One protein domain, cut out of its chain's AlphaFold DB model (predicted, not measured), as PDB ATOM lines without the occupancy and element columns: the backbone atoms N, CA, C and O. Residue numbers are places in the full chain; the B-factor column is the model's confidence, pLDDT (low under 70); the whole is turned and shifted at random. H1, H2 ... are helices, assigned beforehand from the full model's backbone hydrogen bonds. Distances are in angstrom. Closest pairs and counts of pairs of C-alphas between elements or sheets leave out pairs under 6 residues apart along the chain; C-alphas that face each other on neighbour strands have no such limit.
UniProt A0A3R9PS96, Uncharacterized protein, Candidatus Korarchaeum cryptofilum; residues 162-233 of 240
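What this domain is: This is residues 162 to 233 of the 240 residues of an uncharacterized protein of Candidatus Korarchaeum cryptofilum (UniProt A0A3R9PS96). Five short helices pack into a compact, rounded cluster, crossing at large angles round a shared middle. H1 and H4 lie on opposite sides of it and H3 bridges them, while H2 packs on the end of H4 and H5 on the end of H1. The printed part has 72 residues with five named helices, H1 to H5 in order, and no named strand; its class is all helix. The radius of gyration of the C-alphas is 11.0 A, and the spans are 29 by 25 by 20 A.

How they stand to each other: H1, residues 162 to 175, and H2, residues 178 to 186, are close but not clearly touching, with closest C-alphas Leu 173 and Phe 181 6.5 A apart. With residues 166 to 170 alone H1 touches the hub, H3, residues 192 to 199, at a steep tilt of 60 degrees; their closest C-alphas, Leu 166 and Asp 194, are 6.5 A apart. H3 and H4, residues 203 to 214, touch about perpendicular, at 87 degrees, with closest C-alphas Ala 196 and Ala 206 5.0 A apart. H2 touches H4 at its residues 210 to 214 alone, closest at C-alphas Lys 186 and Ser 214, 5.5 A. H5, residues 223 to 233, touches residues 173 to 174 of H1 alone, closest at C-alphas Arg 174 and Ile 231, 6.5 A. H1 and H4 are apart. In H1, H2, H3, H4 and H5 every O i to N i+4 pair is within hydrogen-bond range.

Where its parts are: H1 begins at C-alpha 162 (262.348, 351.694, 155.942) and is 19.9 A long from first to last C-alpha. H2 measures 12.6 A, H3 10.4 A, H4 16.4 A and H5 15.4 A, ending at C-alpha 233 (262.890, 326.590, 163.354).

The domain as a whole: The C-alphas farthest apart, Leu 164 and Glu 215, are 30.0 A apart. The printed part has no cut and no long link. Residue 233 alone has pLDDT under 70.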
ATOM      1  N   THR A 162     262.297 352.291 154.603       71.81
ATOM      2  CA  THR A 162     262.348 351.694 155.942       71.81
ATOM      3  C   THR A 162     261.928 350.229 155.905       71.81
ATOM      4  O   THR A 162     262.521 349.393 156.577       71.81
ATOM      5  N   HIS A 163     260.900 349.898 155.131       71.81
ATOM      6  CA  HIS A 163     260.434 348.526 154.976       71.81
ATOM      7  C   HIS A 163     261.443 347.665 154.213       71.81
ATOM      8  O   HIS A 163     261.762 346.577 154.684       71.81
ATOM      9  N   LEU A 164     262.004 348.175 153.112       73.56
ATOM     10  CA  LEU A 164     263.064 347.496 152.357       73.56
ATOM     11  C   LEU A 164     264.302 347.237 153.228       73.56
ATOM     12  O   LEU A 164     264.828 346.124 153.243       73.56
ATOM     13  N   ARG A 165     264.728 348.235 154.016       79.62
ATOM     14  CA  ARG A 165     265.851 348.101 154.955       79.62
ATOM     15  C   ARG A 165     265.581 347.041 156.022       79.62
ATOM     16  O   ARG A 165     266.450 346.224 156.305       79.62
ATOM     17  N   LEU A 166     264.376 347.016 156.589       77.62
ATOM     18  CA  LEU A 166     263.995 346.021 157.594       77.62
ATOM     19  C   LEU A 166     263.890 344.609 157.013       77.62
ATOM     20  O   LEU A 166     264.345 343.673 157.665       77.62
ATOM     21  N   ASN A 167     263.364 344.461 155.793       75.00
ATOM     22  CA  ASN A 167     263.345 343.181 155.084       75.00
ATOM     23  C   ASN A 167     264.769 342.666 154.881       75.00
ATOM     24  O   ASN A 167     265.039 341.517 155.207       75.00
ATOM     25  N   LYS A 168     265.699 343.528 154.453       82.25
ATOM     26  CA  LYS A 168     267.112 343.159 154.322       82.25
ATOM     27  C   LYS A 168     267.701 342.662 155.647       82.25
ATOM     28  O   LYS A 168     268.332 341.616 155.666       82.25
ATOM     29  N   ILE A 169     267.446 343.346 156.765       81.88
ATOM     30  CA  ILE A 169     267.949 342.911 158.081       81.88
ATOM     31  C   ILE A 169     267.303 341.584 158.521       81.88
ATOM     32  O   ILE A 169     267.970 340.745 159.119       81.88
ATOM     33  N   MET A 170     266.016 341.369 158.235       77.69
ATOM     34  CA  MET A 170     265.328 340.102 158.520       77.69
ATOM     35  C   MET A 170     265.848 338.947 157.654       77.69
ATOM     36  O   MET A 170     265.972 337.826 158.145       77.69
ATOM     37  N   GLU A 171     266.166 339.219 156.391       78.88
ATOM     38  CA  GLU A 171     266.800 338.292 155.451       78.88
ATOM     39  C   GLU A 171     268.227 337.952 155.906       78.88
ATOM     40  O   GLU A 171     268.623 336.790 155.907       78.88
ATOM     41  N   GLU A 172     268.987 338.942 156.379       80.56
ATOM     42  CA  GLU A 172     270.295 338.730 157.004       80.56
ATOM     43  C   GLU A 172     270.167 337.894 158.279       80.56
ATOM     44  O   GLU A 172     270.897 336.930 158.445       80.56
ATOM     45  N   LEU A 173     269.194 338.171 159.151       80.00
ATOM     46  CA  LEU A 173     268.943 337.359 160.347       80.00
ATOM     47  C   LEU A 173     268.584 335.902 160.012       80.00
ATOM     48  O   LEU A 173     268.847 334.994 160.803       80.00
ATOM     49  N   ARG A 174     267.945 335.688 158.859       74.50
ATOM     50  CA  ARG A 174     267.608 334.363 158.346       74.50
ATOM     51  C   ARG A 174     268.854 333.651 157.823       74.50
ATOM     52  O   ARG A 174     269.118 332.534 158.248       74.50
ATOM     53  N   ASN A 175     269.643 334.298 156.973       77.81
ATOM     54  CA  ASN A 175     270.704 333.638 156.210       77.81
ATOM     55  C   ASN A 175     272.103 333.719 156.849       77.81
ATOM     56  O   ASN A 175     272.946 332.874 156.554       77.81
ATOM     57  N   ALA A 176     272.370 334.708 157.705       74.12
ATOM     58  CA  ALA A 176     273.689 334.936 158.293       74.12
ATOM     59  C   ALA A 176     274.003 333.974 159.446       74.12
ATOM     60  O   ALA A 176     273.109 333.411 160.095       74.12
ATOM     61  N   ASP A 177     275.300 333.838 159.732       82.62
ATOM     62  CA  ASP A 177     275.758 333.296 161.002       82.62
ATOM     63  C   ASP A 177     275.246 334.189 162.145       82.62
ATOM     64  O   ASP A 177     275.254 335.422 162.061       82.62
ATOM     65  N   ILE A 178     274.739 333.567 163.213       83.88
ATOM     66  CA  ILE A 178     274.119 334.324 164.300       83.88
ATOM     67  C   ILE A 178     275.158 335.209 164.996       83.88
ATOM     68  O   ILE A 178     274.826 336.329 165.380       83.88
ATOM     69  N   ASP A 179     276.398 334.747 165.142       85.00
ATOM     70  CA  ASP A 179     277.448 335.518 165.797       85.00
ATOM     71  C   ASP A 179     277.847 336.731 164.943       85.00
ATOM     72  O   ASP A 179     277.982 337.830 165.483       85.00
ATOM     73  N   GLU A 180     277.894 336.589 163.613       88.75
ATOM     74  CA  GLU A 180     278.095 337.714 162.684       88.75
ATOM     75  C   GLU A 180     276.977 338.762 162.819       88.75
ATOM     76  O   GLU A 180     277.237 339.963 162.934       88.75
ATOM     77  N   PHE A 181     275.717 338.323 162.883       88.81
ATOM     78  CA  PHE A 181     274.586 339.230 163.083       88.81
ATOM     79  C   PHE A 181     274.650 339.954 164.438       88.81
ATOM     80  O   PHE A 181     274.320 341.139 164.546       88.81
ATOM     81  N   ILE A 182     275.078 339.257 165.494       89.62
ATOM     82  CA  ILE A 182     275.267 339.852 166.819       89.62
ATOM     83  C   ILE A 182     276.389 340.900 166.796       89.62
ATOM     84  O   ILE A 182     276.217 341.959 167.406       89.62
ATOM     85  N   GLU A 183     277.494 340.656 166.088       90.69
ATOM     86  CA  GLU A 183     278.568 341.641 165.911       90.69
ATOM     87  C   GLU A 183     278.079 342.901 165.183       90.69
ATOM     88  O   GLU A 183     278.313 344.008 165.667       90.69
ATOM     89  N   LYS A 184     277.267 342.764 164.128       91.94
ATOM     90  CA  LYS A 184     276.636 343.914 163.450       91.94
ATOM     91  C   LYS A 184     275.786 344.775 164.393       91.94
ATOM     92  O   LYS A 184     275.788 346.002 164.303       91.94
ATOM     93  N   ILE A 185     275.066 344.158 165.338       90.94
ATOM     94  CA  ILE A 185     274.312 344.907 166.362       90.94
ATOM     95  C   ILE A 185     275.260 345.678 167.293       90.94
ATOM     96  O   ILE A 185     274.946 346.806 167.688       90.94
ATOM     97  N   LYS A 186     276.387 345.070 167.683       91.62
ATOM     98  CA  LYS A 186     277.374 345.688 168.581       91.62
ATOM     99  C   LYS A 186     278.114 346.850 167.916       91.62
ATOM    100  O   LYS A 186     278.376 347.825 168.613       91.62
ATOM    101  N   ASN A 187     278.393 346.742 166.617       92.38
ATOM    102  CA  ASN A 187     279.179 347.691 165.819       92.38
ATOM    103  C   ASN A 187     278.341 348.791 165.153       92.38
ATOM    104  O   ASN A 187     278.819 349.484 164.261       92.38
ATOM    105  N   ASP A 188     277.090 348.965 165.579       87.56
ATOM    106  CA  ASP A 188     276.194 350.029 165.112       87.56
ATOM    107  C   ASP A 188     275.799 349.922 163.629       87.56
ATOM    108  O   ASP A 188     275.167 350.828 163.091       87.56
ATOM    109  N   GLU A 189     276.069 348.782 162.997       90.31
ATOM    110  CA  GLU A 189     275.650 348.478 161.626       90.31
ATOM    111  C   GLU A 189     274.129 348.260 161.533       90.31
ATOM    112  O   GLU A 189     273.528 348.430 160.472       90.31
ATOM    113  N   ILE A 190     273.478 347.948 162.662       88.81
ATOM    114  CA  ILE A 190     272.018 347.910 162.798       88.81
ATOM    115  C   ILE A 190     271.556 349.057 163.700       88.81
ATOM    116  O   ILE A 190     271.813 349.077 164.909       88.81
ATOM    117  N   MET A 191     270.799 349.997 163.128       88.25
ATOM    118  CA  MET A 191     270.226 351.112 163.880       88.25
ATOM    119  C   MET A 191     269.299 350.617 165.001       88.25
ATOM    120  O   MET A 191     268.508 349.689 164.828       88.25
ATOM    121  N   ILE A 192     269.306 351.301 166.152       86.25
ATOM    122  CA  ILE A 192     268.432 350.963 167.292       86.25
ATOM    123  C   ILE A 192     266.947 351.005 166.923       86.25
ATOM    124  O   ILE A 192     266.170 350.193 167.426       86.25
ATOM    125  N   SER A 193     266.541 351.933 166.055       79.19
ATOM    126  CA  SER A 193     265.169 352.013 165.545       79.19
ATOM    127  C   SER A 193     264.771 350.758 164.773       79.19
ATOM    128  O   SER A 193     263.639 350.290 164.909       79.19
ATOM    129  N   ASP A 194     265.707 350.192 164.017       85.06
ATOM    130  CA  ASP A 194     265.477 349.013 163.191       85.06
ATOM    131  C   ASP A 194     265.485 347.745 164.053       85.06
ATOM    132  O   ASP A 194     264.581 346.914 163.961       85.06
ATOM    133  N   LEU A 195     266.407 347.656 165.016       85.44
ATOM    134  CA  LEU A 195     266.409 346.590 166.019       85.44
ATOM    135  C   LEU A 195     265.116 346.592 166.855       85.44
ATOM    136  O   LEU A 195     264.520 345.544 167.104       85.44
ATOM    137  N   ALA A 196     264.644 347.770 167.273       80.75
ATOM    138  CA  ALA A 196     263.373 347.924 167.982       80.75
ATOM    139  C   ALA A 196     262.187 347.472 167.127       80.75
ATOM    140  O   ALA A 196     261.268 346.806 167.619       80.75
ATOM    141  N   ALA A 197     262.234 347.817 165.840       75.00
ATOM    142  CA  ALA A 197     261.222 347.476 164.868       75.00
ATOM    143  C   ALA A 197     261.096 345.967 164.639       75.00
ATOM    144  O   ALA A 197     259.970 345.470 164.614       75.00
ATOM    145  N   ILE A 198     262.225 345.271 164.519       78.31
ATOM    146  CA  ILE A 198     262.312 343.819 164.317       78.31
ATOM    147  C   ILE A 198     261.877 343.058 165.571       78.31
ATOM    148  O   ILE A 198     261.103 342.108 165.507       78.31
ATOM    149  N   LEU A 199     262.324 343.506 166.744       77.50
ATOM    150  CA  LEU A 199     262.036 342.828 168.009       77.50
ATOM    151  C   LEU A 199     260.639 343.127 168.575       77.50
ATOM    152  O   LEU A 199     260.253 342.535 169.591       77.50
ATOM    153  N   GLY A 200     259.901 344.075 167.988       71.44
ATOM    154  CA  GLY A 200     258.618 344.528 168.526       71.44
ATOM    155  C   GLY A 200     258.752 345.119 169.926       71.44
ATOM    156  O   GLY A 200     258.050 344.720 170.862       71.44
ATOM    157  N   VAL A 201     259.729 346.006 170.112       75.88
ATOM    158  CA  VAL A 201     260.009 346.664 171.396       75.88
ATOM    159  C   VAL A 201     260.182 348.166 171.226       75.88
ATOM    160  O   VAL A 201     260.295 348.674 170.119       75.88
ATOM    161  N   SER A 202     260.204 348.894 172.343       76.00
ATOM    162  CA  SER A 202     260.602 350.302 172.346       76.00
ATOM    163  C   SER A 202     262.093 350.460 172.036       76.00
ATOM    164  O   SER A 202     262.897 349.586 172.365       76.00
ATOM    165  N   SER A 203     262.482 351.621 171.500       81.62
ATOM    166  CA  SER A 203     263.887 351.969 171.247       81.62
ATOM    167  C   SER A 203     264.753 351.883 172.508       81.62
ATOM    168  O   SER A 203     265.886 351.422 172.439       81.62
ATOM    169  N   LEU A 204     264.199 352.222 173.680       85.12
ATOM    170  CA  LEU A 204     264.875 352.052 174.972       85.12
ATOM    171  C   LEU A 204     265.223 350.580 175.243       85.12
ATOM    172  O   LEU A 204     266.340 350.260 175.639       85.12
ATOM    173  N   ASN A 205     264.276 349.669 175.007       84.31
ATOM    174  CA  ASN A 205     264.499 348.238 175.201       84.31
ATOM    175  C   ASN A 205     265.466 347.660 174.161       84.31
ATOM    176  O   ASN A 205     266.266 346.795 174.507       84.31
ATOM    177  N   ALA A 206     265.426 348.139 172.917       88.00
ATOM    178  CA  ALA A 206     266.401 347.756 171.897       88.00
ATOM    179  C   ALA A 206     267.817 348.233 172.256       88.00
ATOM    180  O   ALA A 206     268.758 347.445 172.193       88.00
ATOM    181  N   ALA A 207     267.963 349.471 172.738       89.44
ATOM    182  CA  ALA A 207     269.234 349.997 173.232       89.44
ATOM    183  C   ALA A 207     269.773 349.186 174.422       89.44
ATOM    184  O   ALA A 207     270.957 348.860 174.470       89.44
ATOM    185  N   LEU A 208     268.898 348.788 175.355       89.94
ATOM    186  CA  LEU A 208     269.267 347.904 176.464       89.94
ATOM    187  C   LEU A 208     269.725 346.520 175.987       89.94
ATOM    188  O   LEU A 208     270.618 345.940 176.599       89.94
ATOM    189  N   ILE A 209     269.116 345.975 174.931       88.88
ATOM    190  CA  ILE A 209     269.548 344.706 174.332       88.88
ATOM    191  C   ILE A 209     270.942 344.870 173.734       88.88
ATOM    192  O   ILE A 209     271.831 344.130 174.140       88.88
ATOM    193  N   LYS A 210     271.160 345.874 172.876       92.62
ATOM    194  CA  LYS A 210     272.477 346.170 172.295       92.62
ATOM    195  C   LYS A 210     273.552 346.311 173.371       92.62
ATOM    196  O   LYS A 210     274.542 345.596 173.328       92.62
ATOM    197  N   LYS A 211     273.306 347.133 174.399       93.06
ATOM    198  CA  LYS A 211     274.235 347.309 175.527       93.06
ATOM    199  C   LYS A 211     274.616 345.974 176.174       93.06
ATOM    200  O   LYS A 211     275.789 345.718 176.408       93.06
ATOM    201  N   LYS A 212     273.635 345.105 176.444       91.56
ATOM    202  CA  LYS A 212     273.896 343.781 177.029       91.56
ATOM    203  C   LYS A 212     274.730 342.894 176.102       91.56
ATOM    204  O   LYS A 212     275.576 342.162 176.602       91.56
ATOM    205  N   LEU A 213     274.500 342.954 174.790       91.06
ATOM    206  CA  LEU A 213     275.299 342.216 173.811       91.06
ATOM    207  C   LEU A 213     276.746 342.713 173.801       91.06
ATOM    208  O   LEU A 213     277.653 341.892 173.883       91.06
ATOM    209  N   SER A 214     276.966 344.030 173.787       91.94
ATOM    210  CA  SER A 214     278.306 344.634 173.864       91.94
ATOM    211  C   SER A 214     279.043 344.278 175.163       91.94
ATOM    212  O   SER A 214     280.258 344.146 175.163       91.94
ATOM    213  N   GLU A 215     278.316 344.048 176.260       92.50
ATOM    214  CA  GLU A 215     278.854 343.527 177.531       92.50
ATOM    215  C   GLU A 215     279.150 342.006 177.500       92.50
ATOM    216  O   GLU A 215     279.456 341.419 178.537       92.50
ATOM    217  N   GLY A 216     279.001 341.340 176.351       88.88
ATOM    218  CA  GLY A 216     279.231 339.900 176.191       88.88
ATOM    219  C   GLY A 216     278.143 339.013 176.802       88.88
ATOM    220  O   GLY A 216     278.354 337.816 176.997       88.88
ATOM    221  N   LYS A 217     276.969 339.565 177.139       89.69
ATOM    222  CA  LYS A 217     275.891 338.778 177.755       89.69
ATOM    223  C   LYS A 217     275.215 337.873 176.731       89.69
ATOM    224  O   LYS A 217     274.899 338.294 175.621       89.69
ATOM    225  N   ASP A 218     274.900 336.655 177.168       86.00
ATOM    226  CA  ASP A 218     274.232 335.645 176.345       86.00
ATOM    227  C   ASP A 218     272.860 336.137 175.840       86.00
ATOM    228  O   ASP A 218     271.944 336.450 176.616       86.00
ATOM    229  N   TYR A 219     272.708 336.178 174.517       85.19
ATOM    230  CA  TYR A 219     271.496 336.626 173.842       85.19
ATOM    231  C   TYR A 219     270.385 335.568 173.840       85.19
ATOM    232  O   TYR A 219     269.216 335.927 173.660       85.19
ATOM    233  N   ARG A 220     270.689 334.285 174.079       84.69
ATOM    234  CA  ARG A 220     269.749 333.161 173.890       84.69
ATOM    235  C   ARG A 220     268.488 333.268 174.745       84.69
ATOM    236  O   ARG A 220     267.416 332.830 174.336       84.69
ATOM    237  N   ARG A 221     268.579 333.897 175.923       80.44
ATOM    238  CA  ARG A 221     267.434 334.112 176.836       80.44
ATOM    239  C   ARG A 221     266.681 335.429 176.597       80.44
ATOM    240  O   ARG A 221     265.719 335.722 177.309       80.44
ATOM    241  N   THR A 222     267.099 336.235 175.624       82.94
ATOM    242  CA  THR A 222     266.496 337.542 175.314       82.94
ATOM    243  C   THR A 222     265.370 337.427 174.281       82.94
ATOM    244  O   THR A 222     265.139 336.364 173.706       82.94
ATOM    245  N   LYS A 223     264.648 338.530 174.021       79.56
ATOM    246  CA  LYS A 223     263.686 338.592 172.904       79.56
ATOM    247  C   LYS A 223     264.356 338.331 171.550       79.56
ATOM    248  O   LYS A 223     263.739 337.691 170.711       79.56
ATOM    249  N   LEU A 224     265.608 338.765 171.386       83.00
ATOM    250  CA  LEU A 224     266.406 338.510 170.188       83.00
ATOM    251  C   LEU A 224     266.692 337.012 170.021       83.00
ATOM    252  O   LEU A 224     266.404 336.456 168.970       83.00
ATOM    253  N   GLY A 225     267.136 336.331 171.082       84.12
ATOM    254  CA  GLY A 225     267.356 334.880 171.047       84.12
ATOM    255  C   GLY A 225     266.087 334.072 170.760       84.12
ATOM    256  O   GLY A 225     266.141 333.080 170.038       84.12
ATOM    257  N   LYS A 226     264.929 334.514 171.271       83.19
ATOM    258  CA  LYS A 226     263.631 333.903 170.936       83.19
ATOM    259  C   LYS A 226     263.285 334.075 169.460       83.19
ATOM    260  O   LYS A 226     262.932 333.090 168.826       83.19
ATOM    261  N   LEU A 227     263.437 335.289 168.926       79.38
ATOM    262  CA  LEU A 227     263.176 335.577 167.517       79.38
ATOM    263  C   LEU A 227     264.077 334.743 166.594       79.38
ATOM    264  O   LEU A 227     263.572 334.098 165.684       79.38
ATOM    265  N   ILE A 228     265.383 334.682 166.875       80.75
ATOM    266  CA  ILE A 228     266.349 333.872 166.112       80.75
ATOM    267  C   ILE A 228     265.944 332.397 166.109       80.75
ATOM    268  O   ILE A 228     265.871 331.765 165.057       80.75
ATOM    269  N   LYS A 229     265.633 331.848 167.291       82.06
ATOM    270  CA  LYS A 229     265.206 330.452 167.421       82.06
ATOM    271  C   LYS A 229     263.930 330.180 166.624       82.06
ATOM    272  O   LYS A 229     263.814 329.124 166.008       82.06
ATOM    273  N   GLU A 230     262.980 331.110 166.648       72.69
ATOM    274  CA  GLU A 230     261.723 331.009 165.905       72.69
ATOM    275  C   GLU A 230     261.954 331.038 164.385       72.69
ATOM    276  O   GLU A 230     261.399 330.187 163.697       72.69
ATOM    277  N   ILE A 231     262.821 331.923 163.877       70.25
ATOM    278  CA  ILE A 231     263.161 332.015 162.444       70.25
ATOM    279  C   ILE A 231     263.863 330.740 161.957       70.25
ATOM    280  O   ILE A 231     263.420 330.134 160.986       70.25
ATOM    281  N   LYS A 232     264.899 330.268 162.663       70.69
ATOM    282  CA  LYS A 232     265.637 329.049 162.279       70.69
ATOM    283  C   LYS A 232     264.788 327.777 162.354       70.69
ATOM    284  O   LYS A 232     264.961 326.861 161.558       70.69
ATOM    285  N   SER A 233     263.826 327.722 163.278       68.31
ATOM    286  CA  SER A 233     262.890 326.590 163.354       68.31
ATOM    287  C   SER A 233     261.956 326.513 162.138       68.31
ATOM    288  O   SER A 233     261.441 325.438 161.849       68.31
TER     289      SER A 233